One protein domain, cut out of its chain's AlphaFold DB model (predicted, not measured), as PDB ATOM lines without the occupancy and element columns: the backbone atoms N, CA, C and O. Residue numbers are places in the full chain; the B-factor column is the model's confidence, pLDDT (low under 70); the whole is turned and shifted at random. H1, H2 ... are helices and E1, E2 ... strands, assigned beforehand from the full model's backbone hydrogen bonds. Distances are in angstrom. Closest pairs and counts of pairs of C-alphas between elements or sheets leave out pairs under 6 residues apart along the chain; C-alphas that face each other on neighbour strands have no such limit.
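This is residues 53 to 140 of the 254 residues of an uncharacterized protein of Muribaculaceae bacterium (UniProt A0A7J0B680). A strongly twisted sheet of four strands has the one long helix, H1, slantwise over one face, making two layers. Past the end of H1 the chain makes a wide loop with two short helices, H2 away from the sheet and H3 on the way back to it, where H3 only grazes the sheet. The printed part has 88 residues, with three named helices and then four named strands in the order H1 H2 H3 E1 E2 E3 E4; the class is mixed, helices and strands. The sheet, in the order E1 E2 E3 E4, is antiparallel and forms a meander, each strand the antiparallel neighbour of the one before. The whole is compact, with a radius of gyration of the C-alphas of 12.7 A and spans of 35 by 25 by 23 A.

H1 is residues 60 to 73, 20.0 A long, and begins at C-alpha 60 at (44.782, 27.011, -42.918). H2 is residues 78 to 84, 10.1 A, and H3 is residues 91 to 97, 10.2 A, ending at C-alpha 97 at (54.444, 20.242, -29.118). E1 is residues 103 to 106, 9.7 A; E2 is residues 111 to 117, 18.6 A; E3 is residues 122 to 128, 19.2 A. E4 is residues 133 to 138, 15.1 A, and ends at C-alpha 138 at (40.941, 14.381, -21.043).

E1 and E2 form a hairpin, with N 104 and O 113 at 2.9 A. E2 and E3 form a hairpin, with N 114 and O 125 at 2.9 A. E3 and E4 form a hairpin, with N 124 and O 137 at 2.7 A. These N and O pairs are within hydrogen-bond range. H1 is on the sheet at a height over the sheet of 9.2 A. It lies over E3 and, only just, over E2, on which 3 of its C-alphas fall. On the local plane it stands at 45 degrees to E3, slantwise to the strands. The closest C-alphas of H1 and E3 are those of Ala 69 and Tyr 125, 6.9 A apart. H3 only grazes the sheet, with residue 97; the C-alphas of Met 97 and Leu 116 are 7.5 A apart, the closest of H3 and E2. H2 is not on the sheet, and it is apart from H1 and from H3. In H1, H2 and H3 every O i to N i+4 pair is within hydrogen-bond range.

The C-alphas of Thr 79 and Glu 108, 36.7 A apart, are the two farthest apart. The printed part has no cut and no long link. Residues 74 to 80, of which 78 to 80 belong to H2, stand free, as do residues 88 to 93, of which 91 to 93 belong to H3. The mean pLDDT of the printed part is 86.5; residues 53 to 55 and 86 to 90 are under 70.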
ATOM      1  N   ARG A  53      43.710   6.261 -35.767       67.06
ATOM      2  CA  ARG A  53      43.516   5.902 -37.173       67.06
ATOM      3  C   ARG A  53      43.637   7.085 -38.128       67.06
ATOM      4  O   ARG A  53      44.028   6.897 -39.282       67.06
ATOM      5  N   ASP A  54      43.307   8.276 -37.651       65.12
ATOM      6  CA  ASP A  54      43.126   9.444 -38.498       65.12
ATOM      7  C   ASP A  54      44.420  10.253 -38.607       65.12
ATOM      8  O   ASP A  54      45.082  10.574 -37.618       65.12
ATOM      9  N   SER A  55      44.793  10.592 -39.841       63.22
ATOM     10  CA  SER A  55      45.936  11.449 -40.135       63.22
ATOM     11  C   SER A  55      45.468  12.853 -40.497       63.22
ATOM     12  O   SER A  55      44.524  13.046 -41.266       63.22
ATOM     13  N   VAL A  56      46.139  13.857 -39.939       78.00
ATOM     14  CA  VAL A  56      45.852  15.260 -40.237       78.00
ATOM     15  C   VAL A  56      46.722  15.739 -41.398       78.00
ATOM     16  O   VAL A  56      47.891  15.371 -41.507       78.00
ATOM     17  N   VAL A  57      46.147  16.579 -42.261       79.62
ATOM     18  CA  VAL A  57      46.855  17.257 -43.354       79.62
ATOM     19  C   VAL A  57      46.963  18.746 -43.048       79.62
ATOM     20  O   VAL A  57      45.958  19.376 -42.711       79.62
ATOM     21  N   ASP A  58      48.159  19.305 -43.237       85.25
ATOM     22  CA  ASP A  58      48.426  20.735 -43.080       85.25
ATOM     23  C   ASP A  58      47.515  21.588 -43.970       85.25
ATOM     24  O   ASP A  58      47.446  21.411 -45.191       85.25
ATOM     25  N   ASN A  59      46.809  22.534 -43.354       90.69
ATOM     26  CA  ASN A  59      46.002  23.538 -44.030       90.69
ATOM     27  C   ASN A  59      45.721  24.749 -43.115       90.69
ATOM     28  O   ASN A  59      46.022  24.754 -41.925       90.69
ATOM     29  N   ALA A  60      45.059  25.776 -43.656       94.44
ATOM     30  CA  ALA A  60      44.782  27.011 -42.918       94.44
ATOM     31  C   ALA A  60      43.934  26.821 -41.639       94.44
ATOM     32  O   ALA A  60      43.997  27.651 -40.731       94.44
ATOM     33  N   ILE A  61      43.116  25.766 -41.560       95.50
ATOM     34  CA  ILE A  61      42.323  25.440 -40.367       95.50
ATOM     35  C   ILE A  61      43.235  24.850 -39.292       95.50
ATOM     36  O   ILE A  61      43.184  25.305 -38.151       95.50
ATOM     37  N   THR A  62      44.090  23.892 -39.651       95.44
ATOM     38  CA  THR A  62      45.010  23.250 -38.702       95.44
ATOM     39  C   THR A  62      46.052  24.235 -38.181       95.44
ATOM     40  O   THR A  62      46.298  24.265 -36.979       95.44
ATOM     41  N   ASP A  63      46.564  25.126 -39.035       95.19
ATOM     42  CA  ASP A  63      47.479  26.204 -38.631       95.19
ATOM     43  C   ASP A  63      46.835  27.131 -37.597       95.19
ATOM     44  O   ASP A  63      47.446  27.504 -36.592       95.19
ATOM     45  N   ARG A  64      45.561  27.487 -37.813       96.81
ATOM     46  CA  ARG A  64      44.807  28.313 -36.867       96.81
ATOM     47  C   ARG A  64      44.584  27.594 -35.541       96.81
ATOM     48  O   ARG A  64      44.688  28.242 -34.504       96.81
ATOM     49  N   ILE A  65      44.275  26.299 -35.570       97.44
ATOM     50  CA  ILE A  65      44.098  25.498 -34.353       97.44
ATOM     51  C   ILE A  65      45.396  25.472 -33.544       97.44
ATOM     52  O   ILE A  65      45.369  25.756 -32.351       97.44
ATOM     53  N   ILE A  66      46.532  25.191 -34.187       96.12
ATOM     54  CA  ILE A  66      47.843  25.149 -33.527       96.12
ATOM     55  C   ILE A  66      48.185  26.514 -32.911       96.12
ATOM     56  O   ILE A  66      48.646  26.585 -31.771       96.12
ATOM     57  N   LEU A  67      47.918  27.606 -33.634       96.44
ATOM     58  CA  LEU A  67      48.131  28.960 -33.124       96.44
ATOM     59  C   LEU A  67      47.233  29.276 -31.917       96.44
ATOM     60  O   LEU A  67      47.719  29.838 -30.936       96.44
ATOM     61  N   ASP A  68      45.942  28.931 -31.969       97.69
ATOM     62  CA  ASP A  68      45.014  29.140 -30.848       97.69
ATOM     63  C   ASP A  68      45.419  28.295 -29.631       97.69
ATOM     64  O   ASP A  68      45.473  28.812 -28.516       97.69
ATOM     65  N   ALA A  69      45.802  27.031 -29.846       95.94
ATOM     66  CA  ALA A  69      46.303  26.141 -28.804       95.94
ATOM     67  C   ALA A  69      47.542  26.722 -28.107       95.94
ATOM     68  O   ALA A  69      47.582  26.777 -26.876       95.94
ATOM     69  N   ARG A  70      48.507  27.235 -28.881       94.50
ATOM     70  CA  ARG A  70      49.696  27.923 -28.355       94.50
ATOM     71  C   ARG A  70      49.316  29.139 -27.517       94.50
ATOM     72  O   ARG A  70      49.727  29.256 -26.369       94.50
ATOM     73  N   GLN A  71      48.453  30.003 -28.046       95.56
ATOM     74  CA  GLN A  71      48.002  31.199 -27.330       95.56
ATOM     75  C   GLN A  71      47.224  30.883 -26.050       95.56
ATOM     76  O   GLN A  71      47.217  31.702 -25.132       95.56
ATOM     77  N   ARG A  72      46.507  29.758 -25.991       94.00
ATOM     78  CA  ARG A  72      45.832  29.290 -24.771       94.00
ATOM     79  C   ARG A  72      46.835  28.797 -23.750       94.00
ATOM     80  O   ARG A  72      46.769  29.218 -22.600       94.00
ATOM     81  N   PHE A  73      47.772  27.967 -24.189       91.38
ATOM     82  CA  PHE A  73      48.820  27.421 -23.345       91.38
ATOM     83  C   PHE A  73      49.683  28.520 -22.706       91.38
ATOM     84  O   PHE A  73      49.862  28.546 -21.494       91.38
ATOM     85  N   GLU A  74      50.119  29.504 -23.493       90.00
ATOM     86  CA  GLU A  74      50.932  30.635 -23.019       90.00
ATOM     87  C   GLU A  74      50.188  31.570 -22.043       90.00
ATOM     88  O   GLU A  74      50.809  32.408 -21.388       90.00
ATOM     89  N   LYS A  75      48.857  31.451 -21.935       92.62
ATOM     90  CA  LYS A  75      48.037  32.197 -20.965       92.62
ATOM     91  C   LYS A  75      47.842  31.460 -19.642       92.62
ATOM     92  O   LYS A  75      47.292  32.067 -18.719       92.62
ATOM     93  N   ILE A  76      48.238  30.191 -19.544       89.19
ATOM     94  CA  ILE A  76      48.190  29.444 -18.285       89.19
ATOM     95  C   ILE A  76      49.139  30.128 -17.297       89.19
ATOM     96  O   ILE A  76      50.242  30.548 -17.650       89.19
ATOM     97  N   ASP A  77      48.698  30.295 -16.053       87.44
ATOM     98  CA  ASP A  77      49.541  30.908 -15.037       87.44
ATOM     99  C   ASP A  77      50.747  30.015 -14.705       87.44
ATOM    100  O   ASP A  77      50.702  28.787 -14.800       87.44
ATOM    101  N   SER A  78      51.841  30.636 -14.268       81.06
ATOM    102  CA  SER A  78      53.096  29.927 -14.008       81.06
ATOM    103  C   SER A  78      52.996  28.856 -12.920       81.06
ATOM    104  O   SER A  78      53.787  27.916 -12.936       81.06
ATOM    105  N   THR A  79      52.050  28.972 -11.980       84.06
ATOM    106  CA  THR A  79      51.879  27.966 -10.924       84.06
ATOM    107  C   THR A  79      51.259  26.708 -11.508       84.06
ATOM    108  O   THR A  79      51.793  25.621 -11.302       84.06
ATOM    109  N   THR A  80      50.189  26.864 -12.286       82.88
ATOM    110  CA  THR A  80      49.541  25.757 -12.995       82.88
ATOM    111  C   THR A  80      50.498  25.098 -13.990       82.88
ATOM    112  O   THR A  80      50.565  23.873 -14.044       82.88
ATOM    113  N   LEU A  81      51.299  25.890 -14.716       81.25
ATOM    114  CA  LEU A  81      52.294  25.361 -15.654       81.25
ATOM    115  C   LEU A  81      53.297  24.420 -14.974       81.25
ATOM    116  O   LEU A  81      53.477  23.295 -15.419       81.25
ATOM    117  N   ILE A  82      53.908  24.860 -13.871       78.00
ATOM    118  CA  ILE A  82      54.924  24.079 -13.142       78.00
ATOM    119  C   ILE A  82      54.325  22.825 -12.495       78.00
ATOM    120  O   ILE A  82      55.013  21.822 -12.339       78.00
ATOM    121  N   GLN A  83      53.065  22.891 -12.066       78.25
ATOM    122  CA  GLN A  83      52.410  21.775 -11.385       78.25
ATOM    123  C   GLN A  83      51.973  20.673 -12.341       78.25
ATOM    124  O   GLN A  83      52.008  19.512 -11.955       78.25
ATOM    125  N   ASN A  84      51.560  21.038 -13.554       77.50
ATOM    126  CA  ASN A  84      50.867  20.115 -14.444       77.50
ATOM    127  C   ASN A  84      51.652  19.767 -15.704       77.50
ATOM    128  O   ASN A  84      51.214  18.879 -16.420       77.50
ATOM    129  N   TYR A  85      52.779  20.413 -16.004       78.50
ATOM    130  CA  TYR A  85      53.518  20.134 -17.234       78.50
ATOM    131  C   TYR A  85      55.025  20.026 -16.971       78.50
ATOM    132  O   TYR A  85      55.639  20.939 -16.418       78.50
ATOM    133  N   ASP A  86      55.626  18.912 -17.403       67.06
ATOM    134  CA  ASP A  86      57.073  18.665 -17.312       67.06
ATOM    135  C   ASP A  86      57.792  19.312 -18.493       67.06
ATOM    136  O   ASP A  86      58.306  18.643 -19.386       67.06
ATOM    137  N   ILE A  87      57.735  20.639 -18.568       61.50
ATOM    138  CA  ILE A  87      58.327  21.364 -19.692       61.50
ATOM    139  C   ILE A  87      59.639  21.961 -19.221       61.50
ATOM    140  O   ILE A  87      59.727  23.117 -18.798       61.50
ATOM    141  N   GLY A  88      60.694  21.154 -19.303       56.22
ATOM    142  CA  GLY A  88      62.022  21.701 -19.526       56.22
ATOM    143  C   GLY A  88      61.998  22.349 -20.905       56.22
ATOM    144  O   GLY A  88      62.097  21.648 -21.897       56.22
ATOM    145  N   PHE A  89      61.771  23.662 -20.986       54.94
ATOM    146  CA  PHE A  89      61.707  24.389 -22.259       54.94
ATOM    147  C   PHE A  89      63.072  24.367 -22.969       54.94
ATOM    148  O   PHE A  89      63.836  25.330 -22.905       54.94
ATOM    149  N   GLU A  90      63.396  23.263 -23.632       62.84
ATOM    150  CA  GLU A  90      64.301  23.262 -24.770       62.84
ATOM    151  C   GLU A  90      63.473  23.655 -26.001       62.84
ATOM    152  O   GLU A  90      62.385  23.120 -26.230       62.84
ATOM    153  N   ASP A  91      63.959  24.633 -26.771       70.31
ATOM    154  CA  ASP A  91      63.203  25.274 -27.860       70.31
ATOM    155  C   ASP A  91      62.610  24.259 -28.861       70.31
ATOM    156  O   ASP A  91      61.531  24.472 -29.413       70.31
ATOM    157  N   GLU A  92      63.287  23.128 -29.079       78.25
ATOM    158  CA  GLU A  92      62.851  22.091 -30.020       78.25
ATOM    159  C   GLU A  92      61.638  21.286 -29.526       78.25
ATOM    160  O   GLU A  92      60.740  20.997 -30.320       78.25
ATOM    161  N   GLU A  93      61.570  20.940 -28.237       78.38
ATOM    162  CA  GLU A  93      60.454  20.168 -27.670       78.38
ATOM    163  C   GLU A  93      59.182  21.015 -27.593       78.38
ATOM    164  O   GLU A  93      58.089  20.551 -27.933       78.38
ATOM    165  N   TYR A  94      59.338  22.294 -27.239       82.75
ATOM    166  CA  TYR A  94      58.242  23.260 -27.233       82.75
ATOM    167  C   TYR A  94      57.641  23.454 -28.631       82.75
ATOM    168  O   TYR A  94      56.422  23.381 -28.813       82.75
ATOM    169  N   GLU A  95      58.480  23.658 -29.650       85.88
ATOM    170  CA  GLU A  95      58.003  23.817 -31.026       85.88
ATOM    171  C   GLU A  95      57.422  22.512 -31.593       85.88
ATOM    172  O   GLU A  95      56.433  22.545 -32.329       85.88
ATOM    173  N   ALA A  96      57.967  21.351 -31.214       84.81
ATOM    174  CA  ALA A  96      57.401  20.056 -31.588       84.81
ATOM    175  C   ALA A  96      55.993  19.847 -31.006       84.81
ATOM    176  O   ALA A  96      55.120  19.325 -31.710       84.81
ATOM    177  N   MET A  97      55.755  20.291 -29.766       86.25
ATOM    178  CA  MET A  97      54.444  20.242 -29.118       86.25
ATOM    179  C   MET A  97      53.404  21.059 -29.890       86.25
ATOM    180  O   MET A  97      52.294  20.581 -30.112       86.25
ATOM    181  N   PHE A  98      53.758  22.249 -30.377       90.88
ATOM    182  CA  PHE A  98      52.877  23.086 -31.199       90.88
ATOM    183  C   PHE A  98      53.061  22.843 -32.693       90.88
ATOM    184  O   PHE A  98      53.298  23.773 -33.466       90.88
ATOM    185  N   SER A  99      52.902  21.585 -33.098       89.88
ATOM    186  CA  SER A  99      52.957  21.166 -34.494       89.88
ATOM    187  C   SER A  99      51.747  20.317 -34.878       89.88
ATOM    188  O   SER A  99      50.981  19.856 -34.030       89.88
ATOM    189  N   ILE A 100      51.603  20.058 -36.177       90.25
ATOM    190  CA  ILE A 100      50.544  19.197 -36.716       90.25
ATOM    191  C   ILE A 100      50.570  17.777 -36.138       90.25
ATOM    192  O   ILE A 100      49.543  17.109 -36.096       90.25
ATOM    193  N   LYS A 101      51.728  17.319 -35.641       88.44
ATOM    194  CA  LYS A 101      51.885  15.990 -35.033       88.44
ATOM    195  C   LYS A 101      51.110  15.837 -33.726       88.44
ATOM    196  O   LYS A 101      50.818  14.713 -33.333       88.44
ATOM    197  N   SER A 102      50.783  16.949 -33.075       89.50
ATOM    198  CA  SER A 102      49.973  16.975 -31.859       89.50
ATOM    199  C   SER A 102      48.480  17.069 -32.161       89.50
ATOM    200  O   SER A 102      47.678  17.120 -31.236       89.50
ATOM    201  N   LEU A 103      48.080  17.115 -33.435       92.00
ATOM    202  CA  LEU A 103      46.687  17.229 -33.840       92.00
ATOM    203  C   LEU A 103      46.160  15.871 -34.312       92.00
ATOM    204  O   LEU A 103      46.781  15.201 -35.133       92.00
ATOM    205  N   ILE A 104      44.982  15.496 -33.824       91.38
ATOM    206  CA  ILE A 104      44.215  14.335 -34.281       91.38
ATOM    207  C   ILE A 104      42.930  14.861 -34.918       91.38
ATOM    208  O   ILE A 104      42.239  15.696 -34.334       91.38
ATOM    209  N   LEU A 105      42.608  14.396 -36.124       91.44
ATOM    210  CA  LEU A 105      41.281  14.574 -36.708       91.44
ATOM    211  C   LEU A 105      40.403  13.443 -36.184       91.44
ATOM    212  O   LEU A 105      40.834  12.307 -36.160       91.44
ATOM    213  N   VAL A 106      39.189  13.752 -35.759       89.62
ATOM    214  CA  VAL A 106      38.189  12.767 -35.351       89.62
ATOM    215  C   VAL A 106      36.962  13.035 -36.207       89.62
ATOM    216  O   VAL A 106      36.031  13.738 -35.800       89.62
ATOM    217  N   GLU A 107      37.029  12.568 -37.456       86.62
ATOM    218  CA  GLU A 107      36.102  12.971 -38.521       86.62
ATOM    219  C   GLU A 107      34.664  12.547 -38.210       86.62
ATOM    220  O   GLU A 107      33.748  13.357 -38.355       86.62
ATOM    221  N   GLU A 108      34.478  11.329 -37.687       87.19
ATOM    222  CA  GLU A 108      33.164  10.766 -37.328       87.19
ATOM    223  C   GLU A 108      32.395  11.666 -36.349       87.19
ATOM    224  O   GLU A 108      31.177  11.804 -36.445       87.19
ATOM    225  N   TYR A 109      33.110  12.360 -35.461       88.00
ATOM    226  CA  TYR A 109      32.520  13.287 -34.493       88.00
ATOM    227  C   TYR A 109      32.771  14.753 -34.845       88.00
ATOM    228  O   TYR A 109      32.489  15.629 -34.028       88.00
ATOM    229  N   GLY A 110      33.272  15.028 -36.054       91.56
ATOM    230  CA  GLY A 110      33.511  16.349 -36.627       91.56
ATOM    231  C   GLY A 110      34.405  17.255 -35.780       91.56
ATOM    232  O   GLY A 110      34.087  18.438 -35.610       91.56
ATOM    233  N   MET A 111      35.487  16.711 -35.228       93.56
ATOM    234  CA  MET A 111      36.392  17.452 -34.349       93.56
ATOM    235  C   MET A 111      37.853  17.339 -34.741       93.56
ATOM    236  O   MET A 111      38.277  16.356 -35.336       93.56
ATOM    237  N   TYR A 112      38.629  18.321 -34.298       95.06
ATOM    238  CA  TYR A 112      40.064  18.189 -34.107       95.06
ATOM    239  C   TYR A 112      40.393  18.171 -32.615       95.06
ATOM    240  O   TYR A 112      39.838  18.963 -31.848       95.06
ATOM    241  N   TRP A 113      41.326  17.313 -32.217       94.44
ATOM    242  CA  TRP A 113      41.878  17.260 -30.867       94.44
ATOM    243  C   TRP A 113      43.345  17.632 -30.904       94.44
ATOM    244  O   TRP A 113      44.158  16.920 -31.490       94.44
ATOM    245  N   PHE A 114      43.677  18.757 -30.288       94.44
ATOM    246  CA  PHE A 114      45.060  19.131 -30.059       94.44
ATOM    247  C   PHE A 114      45.504  18.526 -28.727       94.44
ATOM    248  O   PHE A 114      44.971  18.887 -27.678       94.44
ATOM    249  N   MET A 115      46.448  17.593 -28.791       91.12
ATOM    250  CA  MET A 115      47.018  16.911 -27.639       91.12
ATOM    251  C   MET A 115      47.998  17.817 -26.908       91.12
ATOM    252  O   MET A 115      48.973  18.296 -27.488       91.12
ATOM    253  N   LEU A 116      47.754  17.991 -25.616       87.69
ATOM    254  CA  LEU A 116      48.633  18.686 -24.700       87.69
ATOM    255  C   LEU A 116      49.125  17.684 -23.639       87.69
ATOM    256  O   LEU A 116      48.351  17.273 -22.769       87.69
ATOM    257  N   PRO A 117      50.386  17.226 -23.722       75.50
ATOM    258  CA  PRO A 117      50.929  16.296 -22.742       75.50
ATOM    259  C   PRO A 117      51.091  17.003 -21.394       75.50
ATOM    260  O   PRO A 117      51.818  17.988 -21.311       75.50
ATOM    261  N   SER A 118      50.422  16.508 -20.353       76.31
ATOM    262  CA  SER A 118      50.578  16.959 -18.967       76.31
ATOM    263  C   SER A 118      51.296  15.877 -18.141       76.31
ATOM    264  O   SER A 118      51.464  14.740 -18.582       76.31
ATOM    265  N   LEU A 119      51.763  16.246 -16.949       74.06
ATOM    266  CA  LEU A 119      52.439  15.377 -15.982       74.06
ATOM    267  C   LEU A 119      51.568  14.202 -15.535       74.06
ATOM    268  O   LEU A 119      52.081  13.113 -15.291       74.06
ATOM    269  N   HIS A 120      50.266  14.442 -15.401       71.56
ATOM    270  CA  HIS A 120      49.328  13.494 -14.799       71.56
ATOM    271  C   HIS A 120      48.372  12.888 -15.824       71.56
ATOM    272  O   HIS A 120      47.858  11.792 -15.621       71.56
ATOM    273  N   ASP A 121      48.130  13.607 -16.919       71.12
ATOM    274  CA  ASP A 121      47.068  13.344 -17.875       71.12
ATOM    275  C   ASP A 121      47.488  13.778 -19.286       71.12
ATOM    276  O   ASP A 121      48.350  14.631 -19.479       71.12
ATOM    277  N   CYS A 122      46.824  13.251 -20.311       81.38
ATOM    278  CA  CYS A 122      46.838  13.906 -21.616       81.38
ATOM    279  C   CYS A 122      45.580  14.770 -21.724       81.38
ATOM    280  O   CYS A 122      44.466  14.248 -21.797       81.38
ATOM    281  N   GLU A 123      45.756  16.090 -21.688       89.38
ATOM    282  CA  GLU A 123      44.677  17.053 -21.886       89.38
ATOM    283  C   GLU A 123      44.506  17.339 -23.378       89.38
ATOM    284  O   GLU A 123      45.466  17.341 -24.149       89.38
ATOM    285  N   LEU A 124      43.272  17.582 -23.801       93.50
ATOM    286  CA  LEU A 124      42.916  17.848 -25.184       93.50
ATOM    287  C   LEU A 124      42.210  19.191 -25.287       93.50
ATOM    288  O   LEU A 124      41.151  19.387 -24.690       93.50
ATOM    289  N   TYR A 125      42.726  20.070 -26.143       96.44
ATOM    290  CA  TYR A 125      41.948  21.196 -26.648       96.44
ATOM    291  C   TYR A 125      41.144  20.732 -27.859       96.44
ATOM    292  O   TYR A 125      41.705  20.272 -28.857       96.44
ATOM    293  N   CYS A 126      39.824  20.855 -27.779       97.00
ATOM    294  CA  CYS A 126      38.917  20.362 -28.806       97.00
ATOM    295  C   CYS A 126      38.399  21.501 -29.679       97.00
ATOM    296  O   CYS A 126      38.010  22.560 -29.186       97.00
ATOM    297  N   TYR A 127      38.336  21.253 -30.982       97.31
ATOM    298  CA  TYR A 127      37.891  22.204 -31.994       97.31
ATOM    299  C   TYR A 127      36.902  21.526 -32.940       97.31
ATOM    300  O   TYR A 127      36.977  20.317 -33.145       97.31
ATOM    301  N   ASP A 128      35.980  22.280 -33.535       96.25
ATOM    302  CA  ASP A 128      35.165  21.769 -34.641       96.25
ATOM    303  C   ASP A 128      35.964  21.723 -35.955       96.25
ATOM    304  O   ASP A 128      37.088  22.222 -36.039       96.25
ATOM    305  N   LEU A 129      35.373  21.162 -37.017       94.38
ATOM    306  CA  LEU A 129      36.000  21.112 -38.346       94.38
ATOM    307  C   LEU A 129      36.278  22.493 -38.958       94.38
ATOM    308  O   LEU A 129      37.054  22.601 -39.903       94.38
ATOM    309  N   SER A 130      35.664  23.558 -38.436       95.12
ATOM    310  CA  SER A 130      35.991  24.930 -38.818       95.12
ATOM    311  C   SER A 130      37.171  25.485 -38.019       95.12
ATOM    312  O   SER A 130      37.579  26.611 -38.262       95.12
ATOM    313  N   GLY A 131      37.750  24.743 -37.076       95.69
ATOM    314  CA  GLY A 131      38.821  25.202 -36.194       95.69
ATOM    315  C   GLY A 131      38.356  26.174 -35.115       95.69
ATOM    316  O   GLY A 131      39.173  26.918 -34.571       95.69
ATOM    317  N   LYS A 132      37.055  26.213 -34.812       97.44
ATOM    318  CA  LYS A 132      36.532  26.950 -33.663       97.44
ATOM    319  C   LYS A 132      36.649  26.071 -32.425       97.44
ATOM    320  O   LYS A 132      36.214  24.925 -32.425       97.44
ATOM    321  N   TYR A 133      37.206  26.634 -31.363       97.81
ATOM    322  CA  TYR A 133      37.353  25.954 -30.084       97.81
ATOM    323  C   TYR A 133      35.995  25.588 -29.461       97.81
ATOM    324  O   TYR A 133      35.076  26.414 -29.419       97.81
ATOM    325  N   LEU A 134      35.898  24.356 -28.965       97.62
ATOM    326  CA  LEU A 134      34.708  23.755 -28.364       97.62
ATOM    327  C   LEU A 134      34.826  23.613 -26.843       97.62
ATOM    328  O   LEU A 134      33.809  23.692 -26.154       97.62
ATOM    329  N   GLY A 135      36.033  23.393 -26.324       96.25
ATOM    330  CA  GLY A 135      36.278  23.126 -24.909       96.25
ATOM    331  C   GLY A 135      37.491  22.228 -24.699       96.25
ATOM    332  O   GLY A 135      38.162  21.847 -25.660       96.25
ATOM    333  N   ASP A 136      37.721  21.868 -23.441       94.38
ATOM    334  CA  ASP A 136      38.795  20.969 -23.022       94.38
ATOM    335  C   ASP A 136      38.218  19.618 -22.585       94.38
ATOM    336  O   ASP A 136      37.100  19.550 -22.061       94.38
ATOM    337  N   MET A 137      38.982  18.545 -22.769       94.31
ATOM    338  CA  MET A 137      38.705  17.245 -22.154       94.31
ATOM    339  C   MET A 137      39.990  16.471 -21.892       94.31
ATOM    340  O   MET A 137      41.058  16.840 -22.362       94.31
ATOM    341  N   LEU A 138      39.872  15.365 -21.171       92.50
ATOM    342  CA  LEU A 138      40.941  14.381 -21.043       92.50
ATOM    343  C   LEU A 138      40.945  13.441 -22.255       92.50
ATOM    344  O   LEU A 138      39.888  13.184 -22.837       92.50
ATOM    345  N   LEU A 139      42.111  12.895 -22.607       89.81
ATOM    346  CA  LEU A 139      42.249  11.894 -23.663       89.81
ATOM    347  C   LEU A 139      41.343  10.685 -23.364       89.81
ATOM    348  O   LEU A 139      41.558   9.987 -22.368       89.81
ATOM    349  N   PRO A 140      40.321  10.415 -24.196       92.12
ATOM    350  CA  PRO A 140      39.430   9.300 -23.942       92.12
ATOM    351  C   PRO A 140      40.131   7.967 -24.208       92.12
ATOM    352  O   PRO A 140      40.915   7.835 -25.144       92.12
TER     353      PRO A 140